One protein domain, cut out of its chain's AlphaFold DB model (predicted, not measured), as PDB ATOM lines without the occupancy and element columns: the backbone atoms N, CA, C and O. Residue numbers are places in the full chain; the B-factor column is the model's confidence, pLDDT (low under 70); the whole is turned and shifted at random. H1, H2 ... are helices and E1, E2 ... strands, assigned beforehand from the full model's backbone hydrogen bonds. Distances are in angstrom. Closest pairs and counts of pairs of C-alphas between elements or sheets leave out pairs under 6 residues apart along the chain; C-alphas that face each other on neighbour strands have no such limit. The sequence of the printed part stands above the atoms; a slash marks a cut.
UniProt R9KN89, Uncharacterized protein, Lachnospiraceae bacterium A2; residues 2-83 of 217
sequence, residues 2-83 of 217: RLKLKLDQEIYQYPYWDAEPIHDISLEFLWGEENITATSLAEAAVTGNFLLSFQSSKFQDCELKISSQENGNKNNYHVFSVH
ATOM      1  N   ARG A   2     -24.233  33.936   6.266       48.88
ATOM      2  CA  ARG A   2     -23.933  33.690   7.697       48.88
ATOM      3  C   ARG A   2     -25.109  33.157   8.536       48.88
ATOM      4  O   ARG A   2     -24.897  32.286   9.364       48.88
ATOM      5  N   LEU A   3     -26.329  33.655   8.306       48.41
ATOM      6  CA  LEU A   3     -27.525  33.193   9.028       48.41
ATOM      7  C   LEU A   3     -27.901  31.751   8.657       48.41
ATOM      8  O   LEU A   3     -28.240  30.972   9.531       48.41
ATOM      9  N   LYS A   4     -27.774  31.395   7.373       48.00
ATOM     10  CA  LYS A   4     -28.063  30.047   6.868       48.00
ATOM     11  C   LYS A   4     -27.111  29.009   7.471       48.00
ATOM     12  O   LYS A   4     -27.571  28.009   7.981       48.00
ATOM     13  N   LEU A   5     -25.813  29.320   7.525       55.78
ATOM     14  CA  LEU A   5     -24.808  28.468   8.173       55.78
ATOM     15  C   LEU A   5     -25.019  28.327   9.689       55.78
ATOM     16  O   LEU A   5     -24.753  27.262  10.232       55.78
ATOM     17  N   LYS A   6     -25.493  29.381  10.372       61.19
ATOM     18  CA  LYS A   6     -25.849  29.300  11.797       61.19
ATOM     19  C   LYS A   6     -27.091  28.439  12.024       61.19
ATOM     20  O   LYS A   6     -27.048  27.563  12.867       61.19
ATOM     21  N   LEU A   7     -28.157  28.648  11.248       63.34
ATOM     22  CA  LEU A   7     -29.367  27.819  11.316       63.34
ATOM     23  C   LEU A   7     -29.066  26.352  10.989       63.34
ATOM     24  O   LEU A   7     -29.564  25.477  11.680       63.34
ATOM     25  N   ASP A   8     -28.211  26.083   9.999       63.16
ATOM     26  CA  ASP A   8     -27.766  24.722   9.692       63.16
ATOM     27  C   ASP A   8     -27.053  24.085  10.897       63.16
ATOM     28  O   ASP A   8     -27.303  22.926  11.198       63.16
ATOM     29  N   GLN A   9     -26.214  24.827  11.631       62.97
ATOM     30  CA  GLN A   9     -25.562  24.320  12.848       62.97
ATOM     31  C   GLN A   9     -26.552  24.020  13.981       62.97
ATOM     32  O   GLN A   9     -26.384  23.004  14.650       62.97
ATOM     33  N   GLU A  10     -27.582  24.848  14.163       64.06
ATOM     34  CA  GLU A  10     -28.653  24.611  15.148       64.06
ATOM     35  C   GLU A  10     -29.471  23.347  14.825       64.06
ATOM     36  O   GLU A  10     -29.972  22.697  15.732       64.06
ATOM     37  N   ILE A  11     -29.576  22.951  13.548       63.75
ATOM     38  CA  ILE A  11     -30.291  21.726  13.137       63.75
ATOM     39  C   ILE A  11     -29.509  20.451  13.505       63.75
ATOM     40  O   ILE A  11     -30.113  19.398  13.701       63.75
ATOM     41  N   TYR A  12     -28.173  20.519  13.585       63.38
ATOM     42  CA  TYR A  12     -27.320  19.364  13.910       63.38
ATOM     43  C   TYR A  12     -26.947  19.264  15.394       63.38
ATOM     44  O   TYR A  12     -26.333  18.274  15.796       63.38
ATOM     45  N   GLN A  13     -27.274  20.270  16.204       66.00
ATOM     46  CA  GLN A  13     -27.150  20.186  17.656       66.00
ATOM     47  C   GLN A  13     -28.446  19.619  18.233       66.00
ATOM     48  O   GLN A  13     -29.533  19.941  17.756       66.00
ATOM     49  N   TYR A  14     -28.333  18.757  19.249       66.88
ATOM     50  CA  TYR A  14     -29.508  18.359  20.020       66.88
ATOM     51  C   TYR A  14     -30.192  19.627  20.535       66.88
ATOM     52  O   TYR A  14     -29.491  20.516  21.034       66.88
ATOM     53  N   PRO A  15     -31.521  19.740  20.403       68.69
ATOM     54  CA  PRO A  15     -32.231  20.878  20.944       68.69
ATOM     55  C   PRO A  15     -31.893  21.063  22.419       68.69
ATOM     56  O   PRO A  15     -31.842  20.091  23.171       68.69
ATOM     57  N   TYR A  16     -31.663  22.304  22.852       71.94
ATOM     58  CA  TYR A  16     -31.224  22.559  24.229       71.94
ATOM     59  C   TYR A  16     -32.208  21.989  25.272       71.94
ATOM     60  O   TYR A  16     -31.792  21.548  26.340       71.94
ATOM     61  N   TRP A  17     -33.499  21.944  24.929       73.25
ATOM     62  CA  TRP A  17     -34.568  21.407  25.770       73.25
ATOM     63  C   TRP A  17     -34.582  19.876  25.870       73.25
ATOM     64  O   TRP A  17     -35.231  19.349  26.764       73.25
ATOM     65  N   ASP A  18     -33.865  19.157  25.003       75.31
ATOM     66  CA  ASP A  18     -33.695  17.704  25.138       75.31
ATOM     67  C   ASP A  18     -32.621  17.360  26.185       75.31
ATOM     68  O   ASP A  18     -32.655  16.282  26.776       75.31
ATOM     69  N   ALA A  19     -31.659  18.262  26.422       79.56
ATOM     70  CA  ALA A  19     -30.584  18.060  27.395       79.56
ATOM     71  C   ALA A  19     -30.983  18.514  28.808       79.56
ATOM     72  O   ALA A  19     -30.722  17.805  29.779       79.56
ATOM     73  N   GLU A  20     -31.616  19.685  28.917       84.38
ATOM     74  CA  GLU A  20     -32.031  20.292  30.187       84.38
ATOM     75  C   GLU A  20     -33.430  20.924  30.032       84.38
ATOM     76  O   GLU A  20     -33.542  22.146  29.906       84.38
ATOM     77  N   PRO A  21     -34.508  20.113  29.987       88.88
ATOM     78  CA  PRO A  21     -35.867  20.635  29.871       88.88
ATOM     79  C   PRO A  21     -36.246  21.452  31.109       88.88
ATOM     80  O   PRO A  21     -36.041  21.014  32.242       88.88
ATOM     81  N   ILE A  22     -36.843  22.627  30.893       91.44
ATOM     82  CA  ILE A  22     -37.427  23.431  31.974       91.44
ATOM     83  C   ILE A  22     -38.824  22.914  32.321       91.44
ATOM     84  O   ILE A  22     -39.237  22.985  33.480       91.44
ATOM     85  N   HIS A  23     -39.571  22.402  31.338       91.62
ATOM     86  CA  HIS A  23     -40.860  21.779  31.620       91.62
ATOM     87  C   HIS A  23     -40.691  20.474  32.413       91.62
ATOM     88  O   HIS A  23     -39.792  19.675  32.152       91.62
ATOM     89  N   ASP A  24     -41.587  20.239  33.373       91.62
ATOM     90  CA  ASP A  24     -41.608  18.985  34.122       91.62
ATOM     91  C   ASP A  24     -42.121  17.855  33.222       91.62
ATOM     92  O   ASP A  24     -43.308  17.779  32.903       91.62
ATOM     93  N   ILE A  25     -41.209  16.970  32.820       89.94
ATOM     94  CA  ILE A  25     -41.487  15.811  31.963       89.94
ATOM     95  C   ILE A  25     -42.433  14.784  32.602       89.94
ATOM     96  O   ILE A  25     -42.937  13.907  31.903       89.94
ATOM     97  N   SER A  26     -42.651  14.850  33.920       91.25
ATOM     98  CA  SER A  26     -43.607  13.988  34.617       91.25
ATOM     99  C   SER A  26     -45.052  14.482  34.498       91.25
ATOM    100  O   SER A  26     -45.982  13.705  34.726       91.25
ATOM    101  N   LEU A  27     -45.250  15.747  34.110       93.19
ATOM    102  CA  LEU A  27     -46.564  16.324  33.860       93.19
ATOM    103  C   LEU A  27     -46.985  16.111  32.408       93.19
ATOM    104  O   LEU A  27     -46.190  16.230  31.478       93.19
ATOM    105  N   GLU A  28     -48.278  15.866  32.208       95.25
ATOM    106  CA  GLU A  28     -48.848  15.800  30.868       95.25
ATOM    107  C   GLU A  28     -49.147  17.208  30.339       95.25
ATOM    108  O   GLU A  28     -49.892  17.978  30.955       95.25
ATOM    109  N   PHE A  29     -48.595  17.525  29.167       96.62
ATOM    110  CA  PHE A  29     -48.927  18.722  28.401       96.62
ATOM    111  C   PHE A  29     -49.788  18.350  27.194       96.62
ATOM    112  O   PHE A  29     -49.413  17.506  26.379       96.62
ATOM    113  N   LEU A  30     -50.931  19.022  27.057       97.19
ATOM    114  CA  LEU A  30     -51.911  18.789  25.998       97.19
ATOM    115  C   LEU A  30     -52.109  20.034  25.134       97.19
ATOM    116  O   LEU A  30     -52.307  21.140  25.645       97.19
ATOM    117  N   TRP A  31     -52.144  19.831  23.819       95.50
ATOM    118  CA  TRP A  31     -52.639  20.793  22.840       95.50
ATOM    119  C   TRP A  31     -53.904  20.231  22.184       95.50
ATOM    120  O   TRP A  31     -53.858  19.371  21.306       95.50
ATOM    121  N   GLY A  32     -55.066  20.691  22.655       91.38
ATOM    122  CA  GLY A  32     -56.333  20.031  22.338       91.38
ATOM    123  C   GLY A  32     -56.374  18.637  22.967       91.38
ATOM    124  O   GLY A  32     -56.350  18.522  24.189       91.38
ATOM    125  N   GLU A  33     -56.422  17.604  22.130       91.88
ATOM    126  CA  GLU A  33     -56.359  16.193  22.543       91.88
ATOM    127  C   GLU A  33     -54.966  15.577  22.313       91.88
ATOM    128  O   GLU A  33     -54.727  14.425  22.665       91.88
ATOM    129  N   GLU A  34     -54.037  16.326  21.709       95.12
ATOM    130  CA  GLU A  34     -52.699  15.838  21.378       95.12
ATOM    131  C   GLU A  34     -51.769  15.988  22.587       95.12
ATOM    132  O   GLU A  34     -51.582  17.095  23.100       95.12
ATOM    133  N   ASN A  35     -51.174  14.878  23.033       95.94
ATOM    134  CA  ASN A  35     -50.121  14.905  24.041       95.94
ATOM    135  C   ASN A  35     -48.815  15.382  23.396       95.94
ATOM    136  O   ASN A  35     -48.284  14.754  22.482       95.94
ATOM    137  N   ILE A  36     -48.328  16.516  23.889       94.50
ATOM    138  CA  ILE A  36     -47.140  17.222  23.405       94.50
ATOM    139  C   ILE A  36     -46.040  17.272  24.475       94.50
ATOM    140  O   ILE A  36     -45.162  18.136  24.428       94.50
ATOM    141  N   THR A  37     -46.098  16.387  25.467       93.12
ATOM    142  CA  THR A  37     -45.080  16.271  26.520       93.12
ATOM    143  C   THR A  37     -43.721  15.945  25.898       93.12
ATOM    144  O   THR A  37     -43.665  15.237  24.892       93.12
ATOM    145  N   ALA A  38     -42.627  16.461  26.470       89.44
ATOM    146  CA  ALA A  38     -41.272  16.301  25.928       89.44
ATOM    147  C   ALA A  38     -41.106  16.845  24.494       89.44
ATOM    148  O   ALA A  38     -40.334  16.320  23.695       89.44
ATOM    149  N   THR A  39     -41.833  17.913  24.154       90.56
ATOM    150  CA  THR A  39     -41.668  18.634  22.884       90.56
ATOM    151  C   THR A  39     -41.322  20.098  23.123       90.56
ATOM    152  O   THR A  39     -41.566  20.660  24.193       90.56
ATOM    153  N   SER A  40     -40.852  20.767  22.069       89.00
ATOM    154  CA  SER A  40     -40.619  22.213  22.080       89.00
ATOM    155  C   SER A  40     -41.877  23.032  22.403       89.00
ATOM    156  O   SER A  40     -41.759  24.173  22.840       89.00
ATOM    157  N   LEU A  41     -43.085  22.490  22.182       92.62
ATOM    158  CA  LEU A  41     -44.343  23.158  22.537       92.62
ATOM    159  C   LEU A  41     -44.535  23.224  24.056       92.62
ATOM    160  O   LEU A  41     -44.886  24.284  24.572       92.62
ATOM    161  N   ALA A  42     -44.282  22.118  24.760       93.88
ATOM    162  CA  ALA A  42     -44.343  22.074  26.221       93.88
ATOM    163  C   ALA A  42     -43.274  22.986  26.842       93.88
ATOM    164  O   ALA A  42     -43.569  23.771  27.743       93.88
ATOM    165  N   GLU A  43     -42.062  22.969  26.287       93.88
ATOM    166  CA  GLU A  43     -40.983  23.856  26.723       93.88
ATOM    167  C   GLU A  43     -41.339  25.340  26.526       93.88
ATOM    168  O   GLU A  43     -41.196  26.155  27.439       93.88
ATOM    169  N   ALA A  44     -41.854  25.707  25.347       94.19
ATOM    170  CA  ALA A  44     -42.291  27.073  25.059       94.19
ATOM    171  C   ALA A  44     -43.425  27.528  25.993       94.19
ATOM    172  O   ALA A  44     -43.442  28.685  26.415       94.19
ATOM    173  N   ALA A  45     -44.334  26.621  26.362       95.44
ATOM    174  CA  ALA A  45     -45.426  26.905  27.286       95.44
ATOM    175  C   ALA A  45     -44.914  27.326  28.671       95.44
ATOM    176  O   ALA A  45     -45.364  28.339  29.205       95.44
ATOM    177  N   VAL A  46     -43.947  26.590  29.225       94.50
ATOM    178  CA  VAL A  46     -43.395  26.867  30.562       94.50
ATOM    179  C   VAL A  46     -42.446  28.066  30.549       94.50
ATOM    180  O   VAL A  46     -42.471  28.886  31.464       94.50
ATOM    181  N   THR A  47     -41.638  28.210  29.499       92.75
ATOM    182  CA  THR A  47     -40.653  29.302  29.390       92.75
ATOM    183  C   THR A  47     -41.256  30.637  28.956       92.75
ATOM    184  O   THR A  47     -40.608  31.675  29.085       92.75
ATOM    185  N   GLY A  48     -42.484  30.637  28.428       91.06
ATOM    186  CA  GLY A  48     -43.122  31.823  27.853       91.06
ATOM    187  C   GLY A  48     -42.514  32.260  26.515       91.06
ATOM    188  O   GLY A  48     -42.777  33.372  26.049       91.06
ATOM    189  N   ASN A  49     -41.693  31.408  25.898       89.88
ATOM    190  CA  ASN A  49     -41.104  31.663  24.591       89.88
ATOM    191  C   ASN A  49     -42.139  31.478  23.470       89.88
ATOM    192  O   ASN A  49     -43.109  30.731  23.585       89.88
ATOM    193  N   PHE A  50     -41.909  32.151  22.345       89.44
ATOM    194  CA  PHE A  50     -42.654  31.917  21.110       89.44
ATOM    195  C   PHE A  50     -41.938  30.883  20.237       89.44
ATOM    196  O   PHE A  50     -40.736  30.653  20.370       89.44
ATOM    197  N   LEU A  51     -42.677  30.290  19.306       91.25
ATOM    198  CA  LEU A  51     -42.149  29.330  18.346       91.25
ATOM    199  C   LEU A  51     -41.919  29.992  16.994       91.25
ATOM    200  O   LEU A  51     -42.763  30.744  16.510       91.25
ATOM    201  N   LEU A  52     -40.803  29.655  16.353       88.75
ATOM    202  CA  LEU A  52     -40.626  29.857  14.919       88.75
ATOM    203  C   LEU A  52     -41.086  28.588  14.205       88.75
ATOM    204  O   LEU A  52     -40.571  27.503  14.466       88.75
ATOM    205  N   SER A  53     -42.072  28.721  13.326       87.44
ATOM    206  CA  SER A  53     -42.721  27.592  12.665       87.44
ATOM    207  C   SER A  53     -42.416  27.536  11.173       87.44
ATOM    208  O   SER A  53     -42.325  28.547  10.465       87.44
ATOM    209  N   PHE A  54     -42.295  26.308  10.673       84.38
ATOM    210  CA  PHE A  54     -42.328  26.038   9.243       84.38
ATOM    211  C   PHE A  54     -43.736  26.253   8.690       84.38
ATOM    212  O   PHE A  54     -44.719  26.261   9.430       84.38
ATOM    213  N   GLN A  55     -43.832  26.397   7.369       85.12
ATOM    214  CA  GLN A  55     -45.113  26.566   6.697       85.12
ATOM    215  C   GLN A  55     -46.001  25.339   6.942       85.12
ATOM    216  O   GLN A  55     -45.792  24.273   6.365       85.12
ATOM    217  N   SER A  56     -46.985  25.496   7.820       88.31
ATOM    218  CA  SER A  56     -47.927  24.455   8.214       88.31
ATOM    219  C   SER A  56     -49.247  25.104   8.585       88.31
ATOM    220  O   SER A  56     -49.280  26.014   9.409       88.31
ATOM    221  N   SER A  57     -50.352  24.608   8.031       89.38
ATOM    222  CA  SER A  57     -51.692  25.132   8.328       89.38
ATOM    223  C   SER A  57     -52.048  25.075   9.817       89.38
ATOM    224  O   SER A  57     -52.845  25.881  10.283       89.38
ATOM    225  N   LYS A  58     -51.441  24.146  10.564       89.81
ATOM    226  CA  LYS A  58     -51.635  23.972  12.008       89.81
ATOM    227  C   LYS A  58     -50.926  25.026  12.868       89.81
ATOM    228  O   LYS A  58     -51.355  25.263  13.991       89.81
ATOM    229  N   PHE A  59     -49.837  25.608  12.364       91.69
ATOM    230  CA  PHE A  59     -48.911  26.443  13.144       91.69
ATOM    231  C   PHE A  59     -48.684  27.832  12.538       91.69
ATOM    232  O   PHE A  59     -47.966  28.653  13.100       91.69
ATOM    233  N   GLN A  60     -49.277  28.111  11.381       94.19
ATOM    234  CA  GLN A  60     -49.060  29.364  10.682       94.19
ATOM    235  C   GLN A  60     -49.731  30.528  11.417       94.19
ATOM    236  O   GLN A  60     -50.954  30.658  11.398       94.19
ATOM    237  N   ASP A  61     -48.901  31.408  11.983       94.06
ATOM    238  CA  ASP A  61     -49.290  32.714  12.526       94.06
ATOM    239  C   ASP A  61     -50.484  32.642  13.486       94.06
ATOM    240  O   ASP A  61     -51.491  33.345  13.341       94.06
ATOM    241  N   CYS A  62     -50.369  31.766  14.480       94.69
ATOM    242  CA  CYS A  62     -51.457  31.447  15.391       94.69
ATOM    243  C   CYS A  62     -51.013  31.406  16.851       94.69
ATOM    244  O   CYS A  62     -49.839  31.260  17.182       94.69
ATOM    245  N   GLU A  63     -51.994  31.494  17.739       95.56
ATOM    246  CA  GLU A  63     -51.808  31.271  19.165       95.56
ATOM    247  C   GLU A  63     -52.240  29.841  19.504       95.56
ATOM    248  O   GLU A  63     -53.366  29.430  19.213       95.56
ATOM    249  N   LEU A  64     -51.332  29.081  20.106       95.69
ATOM    250  CA  LEU A  64     -51.538  27.711  20.547       95.69
ATOM    251  C   LEU A  64     -51.880  27.723  22.033       95.69
ATOM    252  O   LEU A  64     -51.133  28.255  22.855       95.69
ATOM    253  N   LYS A  65     -53.020  27.124  22.368       96.94
ATOM    254  CA  LYS A  65     -53.485  26.988  23.748       96.94
ATOM    255  C   LYS A  65     -53.064  25.629  24.273       96.94
ATOM    256  O   LYS A  65     -53.570  24.612  23.805       96.94
ATOM    257  N   ILE A  66     -52.143  25.636  25.223       97.25
ATOM    258  CA  ILE A  66     -51.588  24.431  25.835       97.25
ATOM    259  C   ILE A  66     -52.099  24.352  27.266       97.25
ATOM    260  O   ILE A  66     -52.242  25.377  27.932       97.25
ATOM    261  N   SER A  67     -52.380  23.150  27.753       96.69
ATOM    262  CA  SER A  67     -52.731  22.944  29.155       96.69
ATOM    263  C   SER A  67     -51.936  21.818  29.782       96.69
ATOM    264  O   SER A  67     -51.644  20.835  29.110       96.69
ATOM    265  N   SER A  68     -51.657  21.949  31.073       95.75
ATOM    266  CA  SER A  68     -51.145  20.864  31.907       95.75
ATOM    267  C   SER A  68     -51.960  20.757  33.190       95.75
ATOM    268  O   SER A  68     -52.738  21.661  33.526       95.75
ATOM    269  N   GLN A  69     -51.809  19.642  33.897       91.69
ATOM    270  CA  GLN A  69     -52.438  19.437  35.193       91.69
ATOM    271  C   GLN A  69     -51.390  19.070  36.235       91.69
ATOM    272  O   GLN A  69     -50.660  18.100  36.070       91.69
ATOM    273  N   GLU A  70     -51.362  19.820  37.329       89.56
ATOM    274  CA  GLU A  70     -50.441  19.600  38.437       89.56
ATOM    275  C   GLU A  70     -51.228  19.651  39.747       89.56
ATOM    276  O   GLU A  70     -51.957  20.608  40.013       89.56
ATOM    277  N   ASN A  71     -51.124  18.601  40.568       87.19
ATOM    278  CA  ASN A  71     -51.805  18.514  41.866       87.19
ATOM    279  C   ASN A  71     -53.324  18.792  41.797       87.19
ATOM    280  O   ASN A  71     -53.908  19.389  42.700       87.19
ATOM    281  N   GLY A  72     -53.970  18.384  40.699       84.75
ATOM    282  CA  GLY A  72     -55.399  18.606  40.457       84.75
ATOM    283  C   GLY A  72     -55.755  19.977  39.868       84.75
ATOM    284  O   GLY A  72     -56.884  20.145  39.410       84.75
ATOM    285  N   ASN A  73     -54.812  20.920  39.792       89.94
ATOM    286  CA  ASN A  73     -55.021  22.244  39.208       89.94
ATOM    287  C   ASN A  73     -54.674  22.256  37.719       89.94
ATOM    288  O   ASN A  73     -53.653  21.713  37.306       89.94
ATOM    289  N   LYS A  74     -55.521  22.906  36.914       92.12
ATOM    290  CA  LYS A  74     -55.293  23.081  35.477       92.12
ATOM    291  C   LYS A  74     -54.518  24.369  35.211       92.12
ATOM    292  O   LYS A  74     -55.022  25.458  35.486       92.12
ATOM    293  N   ASN A  75     -53.357  24.237  34.587       94.50
ATOM    294  CA  ASN A  75     -52.581  25.351  34.058       94.50
ATOM    295  C   ASN A  75     -52.925  25.555  32.579       94.50
ATOM    296  O   ASN A  75     -53.114  24.587  31.842       94.50
ATOM    297  N   ASN A  76     -53.020  26.811  32.142       96.12
ATOM    298  CA  ASN A  76     -53.243  27.161  30.740       96.12
ATOM    299  C   ASN A  76     -52.136  28.105  30.275       96.12
ATOM    300  O   ASN A  76     -51.827  29.085  30.952       96.12
ATOM    301  N   TYR A  77     -51.592  27.820  29.102       96.75
ATOM    302  CA  TYR A  77     -50.485  28.538  28.496       96.75
ATOM    303  C   TYR A  77     -50.863  28.988  27.090       96.75
ATOM    304  O   TYR A  77     -51.639  28.334  26.387       96.75
ATOM    305  N   HIS A  78     -50.274  30.107  26.683       95.62
ATOM    306  CA  HIS A  78     -50.495  30.729  25.387       95.62
ATOM    307  C   HIS A  78     -49.154  30.834  24.671       95.62
ATOM    308  O   HIS A  78     -48.308  31.641  25.048       95.62
ATOM    309  N   VAL A  79     -48.956  30.002  23.651       95.38
ATOM    310  CA  VAL A  79     -47.714  29.960  22.875       95.38
ATOM    311  C   VAL A  79     -47.983  30.494  21.480       95.38
ATOM    312  O   VAL A  79     -48.780  29.940  20.727       95.38
ATOM    313  N   PHE A  80     -47.304  31.571  21.104       95.00
ATOM    314  CA  PHE A  80     -47.421  32.123  19.758       95.00
ATOM    315  C   PHE A  80     -46.536  31.344  18.793       95.00
ATOM    316  O   PHE A  80     -45.324  31.264  18.980       95.00
ATOM    317  N   SER A  81     -47.141  30.807  17.740       95.12
ATOM    318  CA  SER A  81     -46.444  30.179  16.629       95.12
ATOM    319  C   SER A  81     -46.321  31.168  15.479       95.12
ATOM    320  O   SER A  81     -47.308  31.622  14.902       95.12
ATOM    321  N   VAL A  82     -45.086  31.564  15.198       94.06
ATOM    322  CA  VAL A  82     -44.749  32.624  14.255       94.06
ATOM    323  C   VAL A  82     -44.193  32.003  12.988       94.06
ATOM    324  O   VAL A  82     -43.180  31.308  13.033       94.06
ATOM    325  N   HIS A  83     -44.831  32.278  11.856       93.00
ATOM    326  CA  HIS A  83     -44.361  31.849  10.545       93.00
ATOM    327  C   HIS A  83     -43.906  33.045   9.700       93.00
ATOM    328  O   HIS A  83     -42.837  33.008   9.089       93.00
TER     329      HIS A  83
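AT A GLANCE: This is residues 2 to 83 of the 217 residues of an uncharacterized protein of Lachnospiraceae bacterium A2 (UniProt R9KN89). A long, narrow antiparallel hairpin, E2 and E3, makes a small sheet with the short strand E1 beside E2, and one helix, H3, crosses one face of it. H2 lies beyond H3, away from the sheet, and from there residues 2 to 14, with H1, stick out as a free arm that adds to the length. The printed part has 82 residues with three named helices and three named strands, in the order H1, H2, E1, H3, E2, E3; the sheet's order is E1, E2, E3, all antiparallel, and the class is mixed, helices and strands. It is only just compact, close to loose, with a radius of gyration of the C-alphas of 13.8 A, and elongated, spanning 48 by 29 by 19 A.

IN THESE COORDINATES: In the sheet, E2 is residues 62 to 70, 25.9 A long from first to last C-alpha, and E3 is residues 73 to 82, 28.9 A long, ending at C-alpha 82 at (-44.749, 32.624, 14.255). E1 is residues 29 to 31, 7.0 A long. H3 is residues 40 to 47, 10.2 A long, with C-alpha 40 at (-40.619, 22.213, 22.080). H2 is residues 16 to 19, 5.5 A long. H1 is residues 2 to 12, 16.0 A long, beginning at C-alpha 2 at (-23.933, 33.690, 7.697).

HOW THE PARTS SIT: E2 and E3 are a hairpin, antiparallel at 156 degrees, with N 66 and O 77 within hydrogen-bond range at 3.0 A and N 77 and O 66 at 2.8 A. E1 and E2 are antiparallel at 148 degrees, with N 30 and O 67 within range at 2.8 A. E1 and E3 are the edge strands. Residues 51 to 52 pair with residues 81 to 82 of E3, parallel. H3 is on the sheet at a height over the sheet of 8.0 A, and runs across the strands, at 73 degrees to E2 on the local plane. Its closest C-alphas to E3 are those of Ala 45 and Tyr 77, 5.5 A apart. H2 and H3 are close but not clearly touching; their closest C-alphas, those of Trp 17 and Glu 43, are 6.9 A apart. H1 is apart from H2 and H3 and not on the sheet. In H1 and H3 every O i to N i+4 pair is within hydrogen-bond range; H2 is too short for such a pair.

THE WHOLE: The C-alphas farthest apart, those of Arg 2 and Gly 72, are 47.9 A apart. Without the free residues 2 to 14, the body spans 36 by 26 by 18 A. The printed part has no cut. The link from H3 to E2, 14 residues, is long. The mean pLDDT of the printed part is 86.1; residues 2 to 15 are under 70.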